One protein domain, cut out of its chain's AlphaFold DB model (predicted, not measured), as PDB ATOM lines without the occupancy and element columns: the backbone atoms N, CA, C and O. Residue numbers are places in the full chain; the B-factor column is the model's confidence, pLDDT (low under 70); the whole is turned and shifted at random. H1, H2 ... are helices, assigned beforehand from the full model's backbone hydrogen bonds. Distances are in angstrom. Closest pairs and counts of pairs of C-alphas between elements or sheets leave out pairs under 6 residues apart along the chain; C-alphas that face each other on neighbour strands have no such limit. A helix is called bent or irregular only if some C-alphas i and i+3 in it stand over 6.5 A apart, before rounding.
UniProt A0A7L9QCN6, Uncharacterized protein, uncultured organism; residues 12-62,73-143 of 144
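Overview. This is residues 12 to 62 and 73 to 143 of the 144 residues of an uncharacterized protein of uncultured organism (UniProt A0A7L9QCN6). One very long bent helix, H3, makes the length of a rod; H2 runs back beside part of it, and short H1 packs on H2. Residues 116 to 143 stick out at one end. The printed part, 122 residues with helices H1, H2, H3 in that order and no named strand, is all helix and extended: radius of gyration of the C-alphas 25.9 A, spans 98 by 27 by 15 A.

Along the chain. H3, residues 76 to 141, is one helix by its hydrogen bonds but bent: C-alphas 89 and 92 are 7.3 A apart. Find C-alpha 76 at (-34.634, -38.304, 43.439), where arm H3a, residues 76 to 89, begins; arm H3b, residues 92 to 141, runs 73.6 A to C-alpha 141 at (20.520, -41.768, -30.885). H2, residues 31 to 57, measures 38.3 A; H1 is residues 12 to 24, 18.6 A.

Arrangement. H3a and H3b stand at a steep tilt of 46 degrees. With residues 94 to 108 alone, H3b touches H2, opposite ways at a shallow tilt of 19 degrees; the closest C-alphas, of Leu 50 and Ile 101, are 6.2 A apart. With residues 14 to 18 alone, H1 touches H2 at a steep tilt of 54 degrees, closest at the C-alphas of Ile 18 and Ala 38, 6.2 A. In H1, H2, H3a and H3b every O i to N i+4 pair is within hydrogen-bond range.

Size, cuts and confidence. The farthest C-alphas, His 73 and Ala 143, are 99.0 A apart. Residues 63 to 72 are cut out, a gap of 15.5 A between C-alphas 62 and 73. Of the printed residues, 36 have pLDDT under 70, among them 25 to 38.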
ATOM      1  N   ALA A  12     -24.362 -48.576  -1.399       65.81
ATOM      2  CA  ALA A  12     -24.905 -47.605  -2.341       65.81
ATOM      3  C   ALA A  12     -24.436 -46.174  -2.027       65.81
ATOM      4  O   ALA A  12     -24.147 -45.407  -2.942       65.81
ATOM      5  N   ASP A  13     -24.314 -45.823  -0.744       69.31
ATOM      6  CA  ASP A  13     -23.786 -44.521  -0.313       69.31
ATOM      7  C   ASP A  13     -22.277 -44.414  -0.594       69.31
ATOM      8  O   ASP A  13     -21.782 -43.383  -1.045       69.31
ATOM      9  N   LEU A  14     -21.542 -45.517  -0.415       64.25
ATOM     10  CA  LEU A  14     -20.118 -45.584  -0.746       64.25
ATOM     11  C   LEU A  14     -19.884 -45.477  -2.263       64.25
ATOM     12  O   LEU A  14     -19.010 -44.736  -2.705       64.25
ATOM     13  N   GLU A  15     -20.681 -46.189  -3.063       69.25
ATOM     14  CA  GLU A  15     -20.662 -46.127  -4.529       69.25
ATOM     15  C   GLU A  15     -21.011 -44.721  -5.034       69.25
ATOM     16  O   GLU A  15     -20.354 -44.218  -5.945       69.25
ATOM     17  N   SER A  16     -21.984 -44.060  -4.398       75.31
ATOM     18  CA  SER A  16     -22.348 -42.661  -4.651       75.31
ATOM     19  C   SER A  16     -21.174 -41.710  -4.406       75.31
ATOM     20  O   SER A  16     -20.850 -40.897  -5.267       75.31
ATOM     21  N   GLN A  17     -20.504 -41.825  -3.257       71.50
ATOM     22  CA  GLN A  17     -19.366 -40.967  -2.901       71.50
ATOM     23  C   GLN A  17     -18.142 -41.212  -3.793       71.50
ATOM     24  O   GLN A  17     -17.443 -40.270  -4.162       71.50
ATOM     25  N   ILE A  18     -17.895 -42.467  -4.186       71.00
ATOM     26  CA  ILE A  18     -16.844 -42.798  -5.156       71.00
ATOM     27  C   ILE A  18     -17.173 -42.189  -6.520       71.00
ATOM     28  O   ILE A  18     -16.276 -41.647  -7.158       71.00
ATOM     29  N   ALA A  19     -18.431 -42.262  -6.969       71.69
ATOM     30  CA  ALA A  19     -18.856 -41.673  -8.237       71.69
ATOM     31  C   ALA A  19     -18.674 -40.148  -8.245       71.69
ATOM     32  O   ALA A  19     -18.136 -39.613  -9.212       71.69
ATOM     33  N   GLU A  20     -19.043 -39.474  -7.154       79.31
ATOM     34  CA  GLU A  20     -18.885 -38.025  -6.993       79.31
ATOM     35  C   GLU A  20     -17.407 -37.600  -7.052       79.31
ATOM     36  O   GLU A  20     -17.057 -36.671  -7.783       79.31
ATOM     37  N   GLU A  21     -16.503 -38.322  -6.383       65.81
ATOM     38  CA  GLU A  21     -15.071 -37.998  -6.468       65.81
ATOM     39  C   GLU A  21     -14.416 -38.419  -7.789       65.81
ATOM     40  O   GLU A  21     -13.426 -37.813  -8.207       65.81
ATOM     41  N   LEU A  22     -14.991 -39.383  -8.514       66.38
ATOM     42  CA  LEU A  22     -14.557 -39.722  -9.871       66.38
ATOM     43  C   LEU A  22     -14.938 -38.649 -10.900       66.38
ATOM     44  O   LEU A  22     -14.232 -38.470 -11.895       66.38
ATOM     45  N   GLU A  23     -16.052 -37.944 -10.686       76.62
ATOM     46  CA  GLU A  23     -16.420 -36.774 -11.491       76.62
ATOM     47  C   GLU A  23     -15.453 -35.607 -11.260       76.62
ATOM     48  O   GLU A  23     -15.204 -34.812 -12.171       76.62
ATOM     49  N   ARG A  24     -14.858 -35.537 -10.065       71.94
ATOM     50  CA  ARG A  24     -13.912 -34.494  -9.663       71.94
ATOM     51  C   ARG A  24     -12.491 -34.719 -10.185       71.94
ATOM     52  O   ARG A  24     -11.814 -33.743 -10.507       71.94
ATOM     53  N   ASP A  25     -12.063 -35.976 -10.323       63.06
ATOM     54  CA  ASP A  25     -10.815 -36.361 -10.995       63.06
ATOM     55  C   ASP A  25     -11.051 -37.440 -12.078       63.06
ATOM     56  O   ASP A  25     -10.938 -38.647 -11.828       63.06
ATOM     57  N   PRO A  26     -11.320 -37.032 -13.333       59.09
ATOM     58  CA  PRO A  26     -11.601 -37.965 -14.420       59.09
ATOM     59  C   PRO A  26     -10.404 -38.848 -14.819       59.09
ATOM     60  O   PRO A  26     -10.597 -39.821 -15.556       59.09
ATOM     61  N   GLN A  27      -9.181 -38.558 -14.347       59.78
ATOM     62  CA  GLN A  27      -7.999 -39.402 -14.572       59.78
ATOM     63  C   GLN A  27      -7.878 -40.566 -13.571       59.78
ATOM     64  O   GLN A  27      -7.028 -41.440 -13.752       59.78
ATOM     65  N   ALA A  28      -8.736 -40.643 -12.550       58.59
ATOM     66  CA  ALA A  28      -8.717 -41.700 -11.536       58.59
ATOM     67  C   ALA A  28      -9.313 -43.053 -11.994       58.59
ATOM     68  O   ALA A  28      -9.378 -43.993 -11.207       58.59
ATOM     69  N   ARG A  29      -9.714 -43.192 -13.268       57.47
ATOM     70  CA  ARG A  29     -10.423 -44.370 -13.821       57.47
ATOM     71  C   ARG A  29      -9.640 -45.690 -13.826       57.47
ATOM     72  O   ARG A  29     -10.196 -46.719 -14.207       57.47
ATOM     73  N   THR A  30      -8.369 -45.700 -13.440       68.50
ATOM     74  CA  THR A  30      -7.601 -46.941 -13.296       68.50
ATOM     75  C   THR A  30      -8.148 -47.752 -12.118       68.50
ATOM     76  O   THR A  30      -8.352 -47.210 -11.033       68.50
ATOM     77  N   THR A  31      -8.347 -49.061 -12.293       66.62
ATOM     78  CA  THR A  31      -8.887 -49.980 -11.265       66.62
ATOM     79  C   THR A  31      -8.152 -49.897  -9.923       66.62
ATOM     80  O   THR A  31      -8.771 -50.005  -8.869       66.62
ATOM     81  N   GLU A  32      -6.845 -49.646  -9.953       66.94
ATOM     82  CA  GLU A  32      -5.999 -49.521  -8.763       66.94
ATOM     83  C   GLU A  32      -6.194 -48.188  -8.016       66.94
ATOM     84  O   GLU A  32      -6.196 -48.161  -6.786       66.94
ATOM     85  N   ARG A  33      -6.450 -47.086  -8.738       65.94
ATOM     86  CA  ARG A  33      -6.790 -45.780  -8.144       65.94
ATOM     87  C   ARG A  33      -8.212 -45.761  -7.591       65.94
ATOM     88  O   ARG A  33      -8.419 -45.246  -6.500       65.94
ATOM     89  N   LEU A  34      -9.160 -46.396  -8.279       65.88
ATOM     90  CA  LEU A  34     -10.524 -46.614  -7.785       65.88
ATOM     91  C   LEU A  34     -10.545 -47.400  -6.468       65.88
ATOM     92  O   LEU A  34     -11.255 -47.021  -5.541       65.88
ATOM     93  N   ALA A  35      -9.734 -48.458  -6.356       69.12
ATOM     94  CA  ALA A  35      -9.611 -49.226  -5.119       69.12
ATOM     95  C   ALA A  35      -9.060 -48.379  -3.957       69.12
ATOM     96  O   ALA A  35      -9.527 -48.514  -2.827       69.12
ATOM     97  N   ARG A  36      -8.115 -47.467  -4.227       69.88
ATOM     98  CA  ARG A  36      -7.602 -46.520  -3.219       69.88
ATOM     99  C   ARG A  36      -8.643 -45.497  -2.800       69.88
ATOM    100  O   ARG A  36      -8.787 -45.241  -1.612       69.88
ATOM    101  N   LEU A  37      -9.383 -44.949  -3.757       68.81
ATOM    102  CA  LEU A  37     -10.429 -43.965  -3.494       68.81
ATOM    103  C   LEU A  37     -11.557 -44.589  -2.657       68.81
ATOM    104  O   LEU A  37     -11.971 -44.021  -1.650       68.81
ATOM    105  N   ALA A  38     -11.953 -45.820  -2.989       69.50
ATOM    106  CA  ALA A  38     -12.881 -46.608  -2.188       69.50
ATOM    107  C   ALA A  38     -12.355 -46.874  -0.768       69.50
ATOM    108  O   ALA A  38     -13.107 -46.741   0.197       69.50
ATOM    109  N   ALA A  39     -11.068 -47.208  -0.621       73.75
ATOM    110  CA  ALA A  39     -10.448 -47.409   0.686       73.75
ATOM    111  C   ALA A  39     -10.426 -46.116   1.523       73.75
ATOM    112  O   ALA A  39     -10.813 -46.152   2.688       73.75
ATOM    113  N   ALA A  40     -10.063 -44.976   0.931       72.38
ATOM    114  CA  ALA A  40     -10.040 -43.677   1.606       72.38
ATOM    115  C   ALA A  40     -11.444 -43.225   2.056       72.38
ATOM    116  O   ALA A  40     -11.642 -42.820   3.204       72.38
ATOM    117  N   VAL A  41     -12.451 -43.365   1.187       69.62
ATOM    118  CA  VAL A  41     -13.860 -43.090   1.524       69.62
ATOM    119  C   VAL A  41     -14.347 -44.019   2.642       69.62
ATOM    120  O   VAL A  41     -15.038 -43.591   3.574       69.62
ATOM    121  N   HIS A  42     -13.947 -45.290   2.601       73.88
ATOM    122  CA  HIS A  42     -14.297 -46.258   3.633       73.88
ATOM    123  C   HIS A  42     -13.677 -45.912   4.994       73.88
ATOM    124  O   HIS A  42     -14.388 -45.915   6.000       73.88
ATOM    125  N   VAL A  43     -12.395 -45.535   5.024       76.56
ATOM    126  CA  VAL A  43     -11.695 -45.065   6.229       76.56
ATOM    127  C   VAL A  43     -12.426 -43.877   6.855       76.56
ATOM    128  O   VAL A  43     -12.797 -43.935   8.027       76.56
ATOM    129  N   ARG A  44     -12.768 -42.861   6.059       71.25
ATOM    130  CA  ARG A  44     -13.515 -41.682   6.524       71.25
ATOM    131  C   ARG A  44     -14.898 -42.034   7.081       71.25
ATOM    132  O   ARG A  44     -15.378 -41.439   8.047       71.25
ATOM    133  N   THR A  45     -15.555 -43.033   6.496       70.38
ATOM    134  CA  THR A  45     -16.839 -43.543   6.999       70.38
ATOM    135  C   THR A  45     -16.678 -44.200   8.373       70.38
ATOM    136  O   THR A  45     -17.523 -44.007   9.252       70.38
ATOM    137  N   ILE A  46     -15.588 -44.944   8.580       73.00
ATOM    138  CA  ILE A  46     -15.251 -45.546   9.875       73.00
ATOM    139  C   ILE A  46     -14.937 -44.452  10.903       73.00
ATOM    140  O   ILE A  46     -15.449 -44.530  12.016       73.00
ATOM    141  N   GLU A  47     -14.187 -43.406  10.544       73.88
ATOM    142  CA  GLU A  47     -13.921 -42.267  11.438       73.88
ATOM    143  C   GLU A  47     -15.208 -41.583  11.911       73.88
ATOM    144  O   GLU A  47     -15.407 -41.391  13.110       73.88
ATOM    145  N   ASN A  48     -16.135 -41.303  10.992       69.50
ATOM    146  CA  ASN A  48     -17.437 -40.721  11.333       69.50
ATOM    147  C   ASN A  48     -18.266 -41.649  12.241       69.50
ATOM    148  O   ASN A  48     -19.023 -41.197  13.107       69.50
ATOM    149  N   ALA A  49     -18.173 -42.966  12.037       70.88
ATOM    150  CA  ALA A  49     -18.836 -43.942  12.898       70.88
ATOM    151  C   ALA A  49     -18.202 -43.985  14.298       70.88
ATOM    152  O   ALA A  49     -18.934 -44.085  15.285       70.88
ATOM    153  N   LEU A  50     -16.875 -43.865  14.381       75.88
ATOM    154  CA  LEU A  50     -16.105 -43.784  15.620       75.88
ATOM    155  C   LEU A  50     -16.423 -42.521  16.415       75.88
ATOM    156  O   LEU A  50     -16.656 -42.616  17.616       75.88
ATOM    157  N   GLU A  51     -16.502 -41.364  15.763       74.44
ATOM    158  CA  GLU A  51     -16.876 -40.098  16.401       74.44
ATOM    159  C   GLU A  51     -18.277 -40.193  17.026       74.44
ATOM    160  O   GLU A  51     -18.467 -39.938  18.216       74.44
ATOM    161  N   ARG A  52     -19.252 -40.721  16.275       70.75
ATOM    162  CA  ARG A  52     -20.608 -40.980  16.793       70.75
ATOM    163  C   ARG A  52     -20.640 -42.027  17.909       70.75
ATOM    164  O   ARG A  52     -21.548 -42.001  18.746       70.75
ATOM    165  N   ALA A  53     -19.734 -43.002  17.884       71.00
ATOM    166  CA  ALA A  53     -19.611 -43.998  18.942       71.00
ATOM    167  C   ALA A  53     -19.034 -43.366  20.215       71.00
ATOM    168  O   ALA A  53     -19.572 -43.608  21.293       71.00
ATOM    169  N   GLU A  54     -18.025 -42.503  20.087       75.12
ATOM    170  CA  GLU A  54     -17.412 -41.754  21.185       75.12
ATOM    171  C   GLU A  54     -18.444 -40.855  21.880       75.12
ATOM    172  O   GLU A  54     -18.658 -40.999  23.088       75.12
ATOM    173  N   GLU A  55     -19.195 -40.052  21.117       71.00
ATOM    174  CA  GLU A  55     -20.283 -39.203  21.627       71.00
ATOM    175  C   GLU A  55     -21.328 -39.989  22.435       71.00
ATOM    176  O   GLU A  55     -21.877 -39.503  23.428       71.00
ATOM    177  N   ARG A  56     -21.625 -41.224  22.013       68.56
ATOM    178  CA  ARG A  56     -22.628 -42.087  22.654       68.56
ATOM    179  C   ARG A  56     -22.067 -42.963  23.767       68.56
ATOM    180  O   ARG A  56     -22.855 -43.476  24.564       68.56
ATOM    181  N   SER A  57     -20.750 -43.136  23.820       68.56
ATOM    182  CA  SER A  57     -20.052 -43.894  24.858       68.56
ATOM    183  C   SER A  57     -19.904 -43.109  26.162       68.56
ATOM    184  O   SER A  57     -19.583 -43.698  27.188       68.56
ATOM    185  N   ALA A  58     -20.180 -41.801  26.163       67.19
ATOM    186  CA  ALA A  58     -20.086 -40.991  27.369       67.19
ATOM    187  C   ALA A  58     -21.029 -41.507  28.485       67.19
ATOM    188  O   ALA A  58     -22.204 -41.811  28.223       67.19
ATOM    189  N   PRO A  59     -20.559 -41.572  29.748       65.94
ATOM    190  CA  PRO A  59     -21.394 -41.970  30.873       65.94
ATOM    191  C   PRO A  59     -22.613 -41.055  30.987       65.94
ATOM    192  O   PRO A  59     -22.491 -39.832  31.093       65.94
ATOM    193  N   ARG A  60     -23.816 -41.636  31.000       66.88
ATOM    194  CA  ARG A  60     -25.040 -40.853  31.200       66.88
ATOM    195  C   ARG A  60     -25.106 -40.349  32.638       66.88
ATOM    196  O   ARG A  60     -25.261 -41.128  33.573       66.88
ATOM    197  N   THR A  61     -25.055 -39.032  32.800       68.56
ATOM    198  CA  THR A  61     -25.185 -38.353  34.099       68.56
ATOM    199  C   THR A  61     -26.625 -37.946  34.424       68.56
ATOM    200  O   THR A  61     -26.915 -37.569  35.559       68.56
ATOM    201  N   ALA A  62     -27.540 -38.052  33.454       67.56
ATOM    202  CA  ALA A  62     -28.932 -37.635  33.577       67.56
ATOM    203  C   ALA A  62     -29.915 -38.796  33.374       67.56
ATOM    204  O   ALA A  62     -29.693 -39.700  32.563       67.56
ATOM    205  N   HIS A  73     -43.151 -42.123  40.236       59.50
ATOM    206  CA  HIS A  73     -42.375 -40.939  40.572       59.50
ATOM    207  C   HIS A  73     -41.243 -41.373  41.515       59.50
ATOM    208  O   HIS A  73     -41.330 -41.227  42.733       59.50
ATOM    209  N   VAL A  74     -40.224 -42.036  40.962       63.31
ATOM    210  CA  VAL A  74     -39.115 -42.587  41.732       63.31
ATOM    211  C   VAL A  74     -38.429 -41.421  42.432       63.31
ATOM    212  O   VAL A  74     -38.055 -40.455  41.767       63.31
ATOM    213  N   SER A  75     -38.304 -41.482  43.760       74.44
ATOM    214  CA  SER A  75     -37.712 -40.384  44.523       74.44
ATOM    215  C   SER A  75     -36.332 -40.019  43.947       74.44
ATOM    216  O   SER A  75     -35.604 -40.907  43.485       74.44
ATOM    217  N   PRO A  76     -35.923 -38.737  43.985       76.19
ATOM    218  CA  PRO A  76     -34.634 -38.304  43.439       76.19
ATOM    219  C   PRO A  76     -33.438 -39.105  43.982       76.19
ATOM    220  O   PRO A  76     -32.429 -39.268  43.299       76.19
ATOM    221  N   GLY A  77     -33.551 -39.635  45.206       77.75
ATOM    222  CA  GLY A  77     -32.542 -40.502  45.816       77.75
ATOM    223  C   GLY A  77     -32.422 -41.868  45.139       77.75
ATOM    224  O   GLY A  77     -31.308 -42.308  44.853       77.75
ATOM    225  N   LEU A  78     -33.547 -42.519  44.822       78.94
ATOM    226  CA  LEU A  78     -33.541 -43.829  44.168       78.94
ATOM    227  C   LEU A  78     -33.110 -43.720  42.693       78.94
ATOM    228  O   LEU A  78     -32.367 -44.576  42.221       78.94
ATOM    229  N   GLN A  79     -33.446 -42.624  42.001       77.75
ATOM    230  CA  GLN A  79     -32.914 -42.337  40.657       77.75
ATOM    231  C   GLN A  79     -31.381 -42.243  40.652       77.75
ATOM    232  O   GLN A  79     -30.724 -42.868  39.820       77.75
ATOM    233  N   ARG A  80     -30.790 -41.512  41.611       79.94
ATOM    234  CA  ARG A  80     -29.323 -41.416  41.750       79.94
ATOM    235  C   ARG A  80     -28.681 -42.757  42.089       79.94
ATOM    236  O   ARG A  80     -27.590 -43.039  41.599       79.94
ATOM    237  N   LEU A  81     -29.331 -43.569  42.925       81.44
ATOM    238  CA  LEU A  81     -28.835 -44.899  43.282       81.44
ATOM    239  C   LEU A  81     -28.794 -45.816  42.052       81.44
ATOM    240  O   LEU A  81     -27.772 -46.445  41.797       81.44
ATOM    241  N   VAL A  82     -29.870 -45.836  41.260       80.81
ATOM    242  CA  VAL A  82     -29.946 -46.615  40.015       80.81
ATOM    243  C   VAL A  82     -28.918 -46.121  38.998       80.81
ATOM    244  O   VAL A  82     -28.199 -46.938  38.431       80.81
ATOM    245  N   LEU A  83     -28.770 -44.803  38.817       79.06
ATOM    246  CA  LEU A  83     -27.737 -44.236  37.940       79.06
ATOM    247  C   LEU A  83     -26.322 -44.624  38.389       79.06
ATOM    248  O   LEU A  83     -25.492 -44.959  37.550       79.06
ATOM    249  N   ARG A  84     -26.045 -44.644  39.699       80.88
ATOM    250  CA  ARG A  84     -24.760 -45.128  40.234       80.88
ATOM    251  C   ARG A  84     -24.549 -46.616  39.991       80.88
ATOM    252  O   ARG A  84     -23.458 -46.997  39.590       80.88
ATOM    253  N   ALA A  85     -25.568 -47.439  40.227       79.12
ATOM    254  CA  ALA A  85     -25.490 -48.880  40.008       79.12
ATOM    255  C   ALA A  85     -25.264 -49.205  38.524       79.12
ATOM    256  O   ALA A  85     -24.394 -50.009  38.201       79.12
ATOM    257  N   MET A  86     -25.978 -48.524  37.624       76.50
ATOM    258  CA  MET A  86     -25.743 -48.612  36.182       76.50
ATOM    259  C   MET A  86     -24.345 -48.113  35.809       76.50
ATOM    260  O   MET A  86     -23.646 -48.788  35.065       76.50
ATOM    261  N   GLY A  87     -23.909 -46.975  36.354       78.56
ATOM    262  CA  GLY A  87     -22.567 -46.444  36.117       78.56
ATOM    263  C   GLY A  87     -21.462 -47.417  36.532       78.56
ATOM    264  O   GLY A  87     -20.476 -47.549  35.821       78.56
ATOM    265  N   LEU A  88     -21.649 -48.144  37.637       78.50
ATOM    266  CA  LEU A  88     -20.746 -49.212  38.074       78.50
ATOM    267  C   LEU A  88     -20.809 -50.440  37.162       78.50
ATOM    268  O   LEU A  88     -19.765 -50.943  36.761       78.50
ATOM    269  N   ALA A  89     -22.011 -50.900  36.809       75.81
ATOM    270  CA  ALA A  89     -22.205 -52.085  35.973       75.81
ATOM    271  C   ALA A  89     -21.685 -51.902  34.537       75.81
ATOM    272  O   ALA A  89     -21.248 -52.863  33.914       75.81
ATOM    273  N   PHE A  90     -21.722 -50.672  34.018       77.25
ATOM    274  CA  PHE A  90     -21.278 -50.345  32.662       77.25
ATOM    275  C   PHE A  90     -19.879 -49.729  32.600       77.25
ATOM    276  O   PHE A  90     -19.388 -49.493  31.501       77.25
ATOM    277  N   ARG A  91     -19.211 -49.505  33.740       78.00
ATOM    278  CA  ARG A  91     -17.865 -48.912  33.794       78.00
ATOM    279  C   ARG A  91     -16.866 -49.648  32.903       78.00
ATOM    280  O   ARG A  91     -16.213 -49.023  32.081       78.00
ATOM    281  N   ASP A  92     -16.813 -50.964  33.055       69.56
ATOM    282  CA  ASP A  92     -15.910 -51.834  32.303       69.56
ATOM    283  C   ASP A  92     -16.205 -51.779  30.793       69.56
ATOM    284  O   ASP A  92     -15.309 -51.648  29.967       69.56
ATOM    285  N   GLN A  93     -17.488 -51.731  30.418       72.38
ATOM    286  CA  GLN A  93     -17.887 -51.568  29.017       72.38
ATOM    287  C   GLN A  93     -17.462 -50.213  28.443       72.38
ATOM    288  O   GLN A  93     -17.125 -50.135  27.265       72.38
ATOM    289  N   TYR A  94     -17.474 -49.142  29.241       77.19
ATOM    290  CA  TYR A  94     -16.999 -47.832  28.796       77.19
ATOM    291  C   TYR A  94     -15.488 -47.815  28.578       77.19
ATOM    292  O   TYR A  94     -15.042 -47.282  27.565       77.19
ATOM    293  N   GLU A  95     -14.722 -48.413  29.491       74.81
ATOM    294  CA  GLU A  95     -13.263 -48.515  29.379       74.81
ATOM    295  C   GLU A  95     -12.881 -49.329  28.129       74.81
ATOM    296  O   GLU A  95     -12.144 -48.829  27.278       74.81
ATOM    297  N   VAL A  96     -13.502 -50.496  27.918       71.81
ATOM    298  CA  VAL A  96     -13.292 -51.325  26.717       71.81
ATOM    299  C   VAL A  96     -13.706 -50.602  25.430       71.81
ATOM    300  O   VAL A  96     -12.985 -50.649  24.435       71.81
ATOM    301  N   ASN A  97     -14.848 -49.907  25.422       78.12
ATOM    302  CA  ASN A  97     -15.286 -49.156  24.241       78.12
ATOM    303  C   ASN A  97     -14.325 -48.005  23.912       78.12
ATOM    304  O   ASN A  97     -14.049 -47.764  22.738       78.12
ATOM    305  N   ALA A  98     -13.800 -47.311  24.924       77.56
ATOM    306  CA  ALA A  98     -12.822 -46.246  24.730       77.56
ATOM    307  C   ALA A  98     -11.497 -46.786  24.167       77.56
ATOM    308  O   ALA A  98     -10.930 -46.191  23.250       77.56
ATOM    309  N   GLU A  99     -11.025 -47.931  24.670       72.75
ATOM    310  CA  GLU A  99      -9.838 -48.604  24.135       72.75
ATOM    311  C   GLU A  99     -10.042 -49.070  22.694       72.75
ATOM    312  O   GLU A  99      -9.168 -48.855  21.855       72.75
ATOM    313  N   LEU A 100     -11.210 -49.635  22.375       75.00
ATOM    314  CA  LEU A 100     -11.537 -50.061  21.017       75.00
ATOM    315  C   LEU A 100     -11.567 -48.874  20.046       75.00
ATOM    316  O   LEU A 100     -10.962 -48.949  18.977       75.00
ATOM    317  N   ILE A 101     -12.208 -47.764  20.432       79.00
ATOM    318  CA  ILE A 101     -12.227 -46.527  19.638       79.00
ATOM    319  C   ILE A 101     -10.797 -46.025  19.404       79.00
ATOM    320  O   ILE A 101     -10.441 -45.683  18.275       79.00
ATOM    321  N   ARG A 102      -9.954 -46.015  20.447       75.19
ATOM    322  CA  ARG A 102      -8.547 -45.607  20.334       75.19
ATOM    323  C   ARG A 102      -7.769 -46.518  19.381       75.19
ATOM    324  O   ARG A 102      -7.105 -46.003  18.487       75.19
ATOM    325  N   ALA A 103      -7.878 -47.835  19.535       68.38
ATOM    326  CA  ALA A 103      -7.187 -48.806  18.685       68.38
ATOM    327  C   ALA A 103      -7.625 -48.697  17.215       68.38
ATOM    328  O   ALA A 103      -6.805 -48.792  16.300       68.38
ATOM    329  N   GLN A 104      -8.913 -48.448  16.971       77.50
ATOM    330  CA  GLN A 104      -9.434 -48.237  15.622       77.50
ATOM    331  C   GLN A 104      -8.912 -46.932  15.005       77.50
ATOM    332  O   GLN A 104      -8.501 -46.949  13.848       77.50
ATOM    333  N   ARG A 105      -8.837 -45.832  15.767       80.50
ATOM    334  CA  ARG A 105      -8.202 -44.583  15.301       80.50
ATOM    335  C   ARG A 105      -6.724 -44.765  14.971       80.50
ATOM    336  O   ARG A 105      -6.262 -44.272  13.950       80.50
ATOM    337  N   GLU A 106      -5.991 -45.488  15.810       69.56
ATOM    338  CA  GLU A 106      -4.580 -45.787  15.559       69.56
ATOM    339  C   GLU A 106      -4.403 -46.633  14.293       69.56
ATOM    340  O   GLU A 106      -3.532 -46.355  13.473       69.56
ATOM    341  N   THR A 107      -5.291 -47.607  14.076       71.50
ATOM    342  CA  THR A 107      -5.307 -48.413  12.848       71.50
ATOM    343  C   THR A 107      -5.559 -47.551  11.611       71.50
ATOM    344  O   THR A 107      -4.886 -47.735  10.602       71.50
ATOM    345  N   ILE A 108      -6.487 -46.593  11.684       80.38
ATOM    346  CA  ILE A 108      -6.768 -45.653  10.589       80.38
ATOM    347  C   ILE A 108      -5.540 -44.796  10.276       80.38
ATOM    348  O   ILE A 108      -5.094 -44.772   9.132       80.38
ATOM    349  N   ALA A 109      -4.920 -44.198  11.294       74.88
ATOM    350  CA  ALA A 109      -3.709 -43.400  11.111       74.88
ATOM    351  C   ALA A 109      -2.557 -44.213  10.487       74.88
ATOM    352  O   ALA A 109      -1.797 -43.700   9.664       74.88
ATOM    353  N   LEU A 110      -2.430 -45.495  10.850       67.00
ATOM    354  CA  LEU A 110      -1.469 -46.407  10.225       67.00
ATOM    355  C   LEU A 110      -1.797 -46.673   8.754       67.00
ATOM    356  O   LEU A 110      -0.884 -46.692   7.930       67.00
ATOM    357  N   VAL A 111      -3.072 -46.881   8.420       77.06
ATOM    358  CA  VAL A 111      -3.520 -47.078   7.034       77.06
ATOM    359  C   VAL A 111      -3.204 -45.843   6.192       77.06
ATOM    360  O   VAL A 111      -2.599 -45.993   5.133       77.06
ATOM    361  N   ASP A 112      -3.506 -44.643   6.681       79.19
ATOM    362  CA  ASP A 112      -3.202 -43.396   5.971       79.19
ATOM    363  C   ASP A 112      -1.695 -43.221   5.751       79.19
ATOM    364  O   ASP A 112      -1.246 -42.939   4.638       79.19
ATOM    365  N   GLY A 113      -0.883 -43.487   6.781       72.31
ATOM    366  CA  GLY A 113       0.575 -43.441   6.659       72.31
ATOM    367  C   GLY A 113       1.137 -44.477   5.676       72.31
ATOM    368  O   GLY A 113       2.130 -44.217   4.991       72.31
ATOM    369  N   LEU A 114       0.512 -45.655   5.576       69.69
ATOM    370  CA  LEU A 114       0.872 -46.666   4.581       69.69
ATOM    371  C   LEU A 114       0.497 -46.223   3.166       69.69
ATOM    372  O   LEU A 114       1.315 -46.398   2.262       69.69
ATOM    373  N   ILE A 115      -0.685 -45.630   2.977       78.75
ATOM    374  CA  ILE A 115      -1.122 -45.079   1.688       78.75
ATOM    375  C   ILE A 115      -0.120 -44.027   1.206       78.75
ATOM    376  O   ILE A 115       0.422 -44.169   0.110       78.75
ATOM    377  N   GLU A 116       0.229 -43.051   2.048       80.19
ATOM    378  CA  GLU A 116       1.190 -41.997   1.696       80.19
ATOM    379  C   GLU A 116       2.561 -42.580   1.304       80.19
ATOM    380  O   GLU A 116       3.233 -42.129   0.370       80.19
ATOM    381  N   ARG A 117       3.000 -43.628   2.011       72.12
ATOM    382  CA  ARG A 117       4.282 -44.277   1.728       72.12
ATOM    383  C   ARG A 117       4.267 -45.034   0.405       72.12
ATOM    384  O   ARG A 117       5.274 -45.000  -0.304       72.12
ATOM    385  N   VAL A 118       3.159 -45.694   0.076       77.12
ATOM    386  CA  VAL A 118       2.967 -46.338  -1.229       77.12
ATOM    387  C   VAL A 118       3.001 -45.289  -2.338       77.12
ATOM    388  O   VAL A 118       3.767 -45.453  -3.283       77.12
ATOM    389  N   GLU A 119       2.280 -44.176  -2.191       81.12
ATOM    390  CA  GLU A 119       2.273 -43.087  -3.180       81.12
ATOM    391  C   GLU A 119       3.674 -42.525  -3.433       81.12
ATOM    392  O   GLU A 119       4.088 -42.319  -4.576       81.12
ATOM    393  N   ARG A 120       4.449 -42.327  -2.364       82.94
ATOM    394  CA  ARG A 120       5.829 -41.851  -2.469       82.94
ATOM    395  C   ARG A 120       6.726 -42.837  -3.217       82.94
ATOM    396  O   ARG A 120       7.536 -42.413  -4.039       82.94
ATOM    397  N   LEU A 121       6.607 -44.132  -2.922       79.62
ATOM    398  CA  LEU A 121       7.394 -45.179  -3.578       79.62
ATOM    399  C   LEU A 121       7.036 -45.311  -5.060       79.62
ATOM    400  O   LEU A 121       7.922 -45.486  -5.892       79.62
ATOM    401  N   GLU A 122       5.762 -45.176  -5.407       82.00
ATOM    402  CA  GLU A 122       5.319 -45.188  -6.802       82.00
ATOM    403  C   GLU A 122       5.859 -43.998  -7.584       82.00
ATOM    404  O   GLU A 122       6.395 -44.182  -8.675       82.00
ATOM    405  N   ALA A 123       5.818 -42.797  -7.000       84.69
ATOM    406  CA  ALA A 123       6.398 -41.610  -7.619       84.69
ATOM    407  C   ALA A 123       7.910 -41.771  -7.872       84.69
ATOM    408  O   ALA A 123       8.413 -41.363  -8.920       84.69
ATOM    409  N   GLN A 124       8.635 -42.399  -6.939       88.62
ATOM    410  CA  GLN A 124      10.055 -42.724  -7.120       88.62
ATOM    411  C   GLN A 124      10.268 -43.718  -8.264       88.62
ATOM    412  O   GLN A 124      11.122 -43.502  -9.123       88.62
ATOM    413  N   LEU A 125       9.463 -44.778  -8.307       87.69
ATOM    414  CA  LEU A 125       9.569 -45.823  -9.317       87.69
ATOM    415  C   LEU A 125       9.257 -45.294 -10.728       87.69
ATOM    416  O   LEU A 125       9.924 -45.661 -11.698       87.69
ATOM    417  N   ASP A 126       8.278 -44.402 -10.852       90.31
ATOM    418  CA  ASP A 126       7.954 -43.744 -12.117       90.31
ATOM    419  C   ASP A 126       9.053 -42.774 -12.564       90.31
ATOM    420  O   ASP A 126       9.388 -42.734 -13.754       90.31
ATOM    421  N   ALA A 127       9.679 -42.054 -11.628       90.62
ATOM    422  CA  ALA A 127      10.832 -41.207 -11.919       90.62
ATOM    423  C   ALA A 127      12.034 -42.030 -12.418       90.62
ATOM    424  O   ALA A 127      12.641 -41.679 -13.432       90.62
ATOM    425  N   GLU A 128      12.341 -43.158 -11.771       91.81
ATOM    426  CA  GLU A 128      13.400 -44.076 -12.215       91.81
ATOM    427  C   GLU A 128      13.111 -44.653 -13.604       91.81
ATOM    428  O   GLU A 128      13.982 -44.663 -14.477       91.81
ATOM    429  N   ARG A 129      11.869 -45.082 -13.858       91.81
ATOM    430  CA  ARG A 129      11.445 -45.570 -15.179       91.81
ATOM    431  C   ARG A 129      11.577 -44.499 -16.257       91.81
ATOM    432  O   ARG A 129      11.964 -44.817 -17.383       91.81
ATOM    433  N   ALA A 130      11.250 -43.246 -15.946       91.88
ATOM    434  CA  ALA A 130      11.412 -42.130 -16.872       91.88
ATOM    435  C   ALA A 130      12.894 -41.857 -17.180       91.88
ATOM    436  O   ALA A 130      13.242 -41.676 -18.350       91.88
ATOM    437  N   ALA A 131      13.765 -41.905 -16.167       93.81
ATOM    438  CA  ALA A 131      15.210 -41.749 -16.326       93.81
ATOM    439  C   ALA A 131      15.835 -42.880 -17.164       93.81
ATOM    440  O   ALA A 131      16.602 -42.627 -18.089       93.81
ATOM    441  N   LEU A 132      15.446 -44.134 -16.919       94.00
ATOM    442  CA  LEU A 132      15.876 -45.279 -17.730       94.00
ATOM    443  C   LEU A 132      15.444 -45.143 -19.193       94.00
ATOM    444  O   LEU A 132      16.219 -45.421 -20.110       94.00
ATOM    445  N   ARG A 133      14.205 -44.698 -19.436       94.06
ATOM    446  CA  ARG A 133      13.709 -44.456 -20.798       94.06
ATOM    447  C   ARG A 133      14.493 -43.354 -21.505       94.06
ATOM    448  O   ARG A 133      14.790 -43.515 -22.686       94.06
ATOM    449  N   SER A 134      14.829 -42.260 -20.819       92.62
ATOM    450  CA  SER A 134      15.605 -41.173 -21.425       92.62
ATOM    451  C   SER A 134      17.045 -41.596 -21.726       92.62
ATOM    452  O   SER A 134      17.544 -41.291 -22.809       92.62
ATOM    453  N   GLU A 135      17.679 -42.376 -20.846       93.25
ATOM    454  CA  GLU A 135      19.019 -42.923 -21.082       93.25
ATOM    455  C   GLU A 135      19.044 -43.890 -22.278       93.25
ATOM    456  O   GLU A 135      19.913 -43.783 -23.145       93.25
ATOM    457  N   LEU A 136      18.068 -44.800 -22.372       92.56
ATOM    458  CA  LEU A 136      17.956 -45.724 -23.507       92.56
ATOM    459  C   LEU A 136      17.756 -44.982 -24.836       92.56
ATOM    460  O   LEU A 136      18.368 -45.353 -25.838       92.56
ATOM    461  N   MET A 137      16.944 -43.921 -24.847       90.06
ATOM    462  CA  MET A 137      16.756 -43.081 -26.035       90.06
ATOM    463  C   MET A 137      18.040 -42.332 -26.416       90.06
ATOM    464  O   MET A 137      18.393 -42.288 -27.592       90.06
ATOM    465  N   ALA A 138      18.775 -41.794 -25.439       89.25
ATOM    466  CA  ALA A 138      20.046 -41.114 -25.686       89.25
ATOM    467  C   ALA A 138      21.112 -42.065 -26.253       89.25
ATOM    468  O   ALA A 138      21.797 -41.718 -27.212       89.25
ATOM    469  N   ARG A 139      21.216 -43.289 -25.713       89.38
ATOM    470  CA  ARG A 139      22.136 -44.318 -26.225       89.38
ATOM    471  C   ARG A 139      21.785 -44.759 -27.642       89.38
ATOM    472  O   ARG A 139      22.690 -44.956 -28.445       89.38
ATOM    473  N   ARG A 140      20.494 -44.898 -27.951       88.38
ATOM    474  CA  ARG A 140      20.026 -45.237 -29.299       88.38
ATOM    475  C   ARG A 140      20.412 -44.159 -30.315       88.38
ATOM    476  O   ARG A 140      20.967 -44.494 -31.347       88.38
ATOM    477  N   ASN A 141      20.197 -42.885 -29.990       86.75
ATOM    478  CA  ASN A 141      20.520 -41.768 -30.885       86.75
ATOM    479  C   ASN A 141      22.030 -41.527 -31.068       86.75
ATOM    480  O   ASN A 141      22.412 -40.813 -31.984       86.75
ATOM    481  N   ALA A 142      22.879 -42.056 -30.182       81.19
ATOM    482  CA  ALA A 142      24.336 -41.959 -30.294       81.19
ATOM    483  C   ALA A 142      24.966 -43.110 -31.105       81.19
ATOM    484  O   ALA A 142      26.170 -43.086 -31.351       81.19
ATOM    485  N   ALA A 143      24.180 -44.134 -31.449       76.06
ATOM    486  CA  ALA A 143      24.618 -45.299 -32.214       76.06
ATOM    487  C   ALA A 143      24.230 -45.234 -33.707       76.06
ATOM    488  O   ALA A 143      24.740 -46.045 -34.481       76.06
TER     489      ALA A 143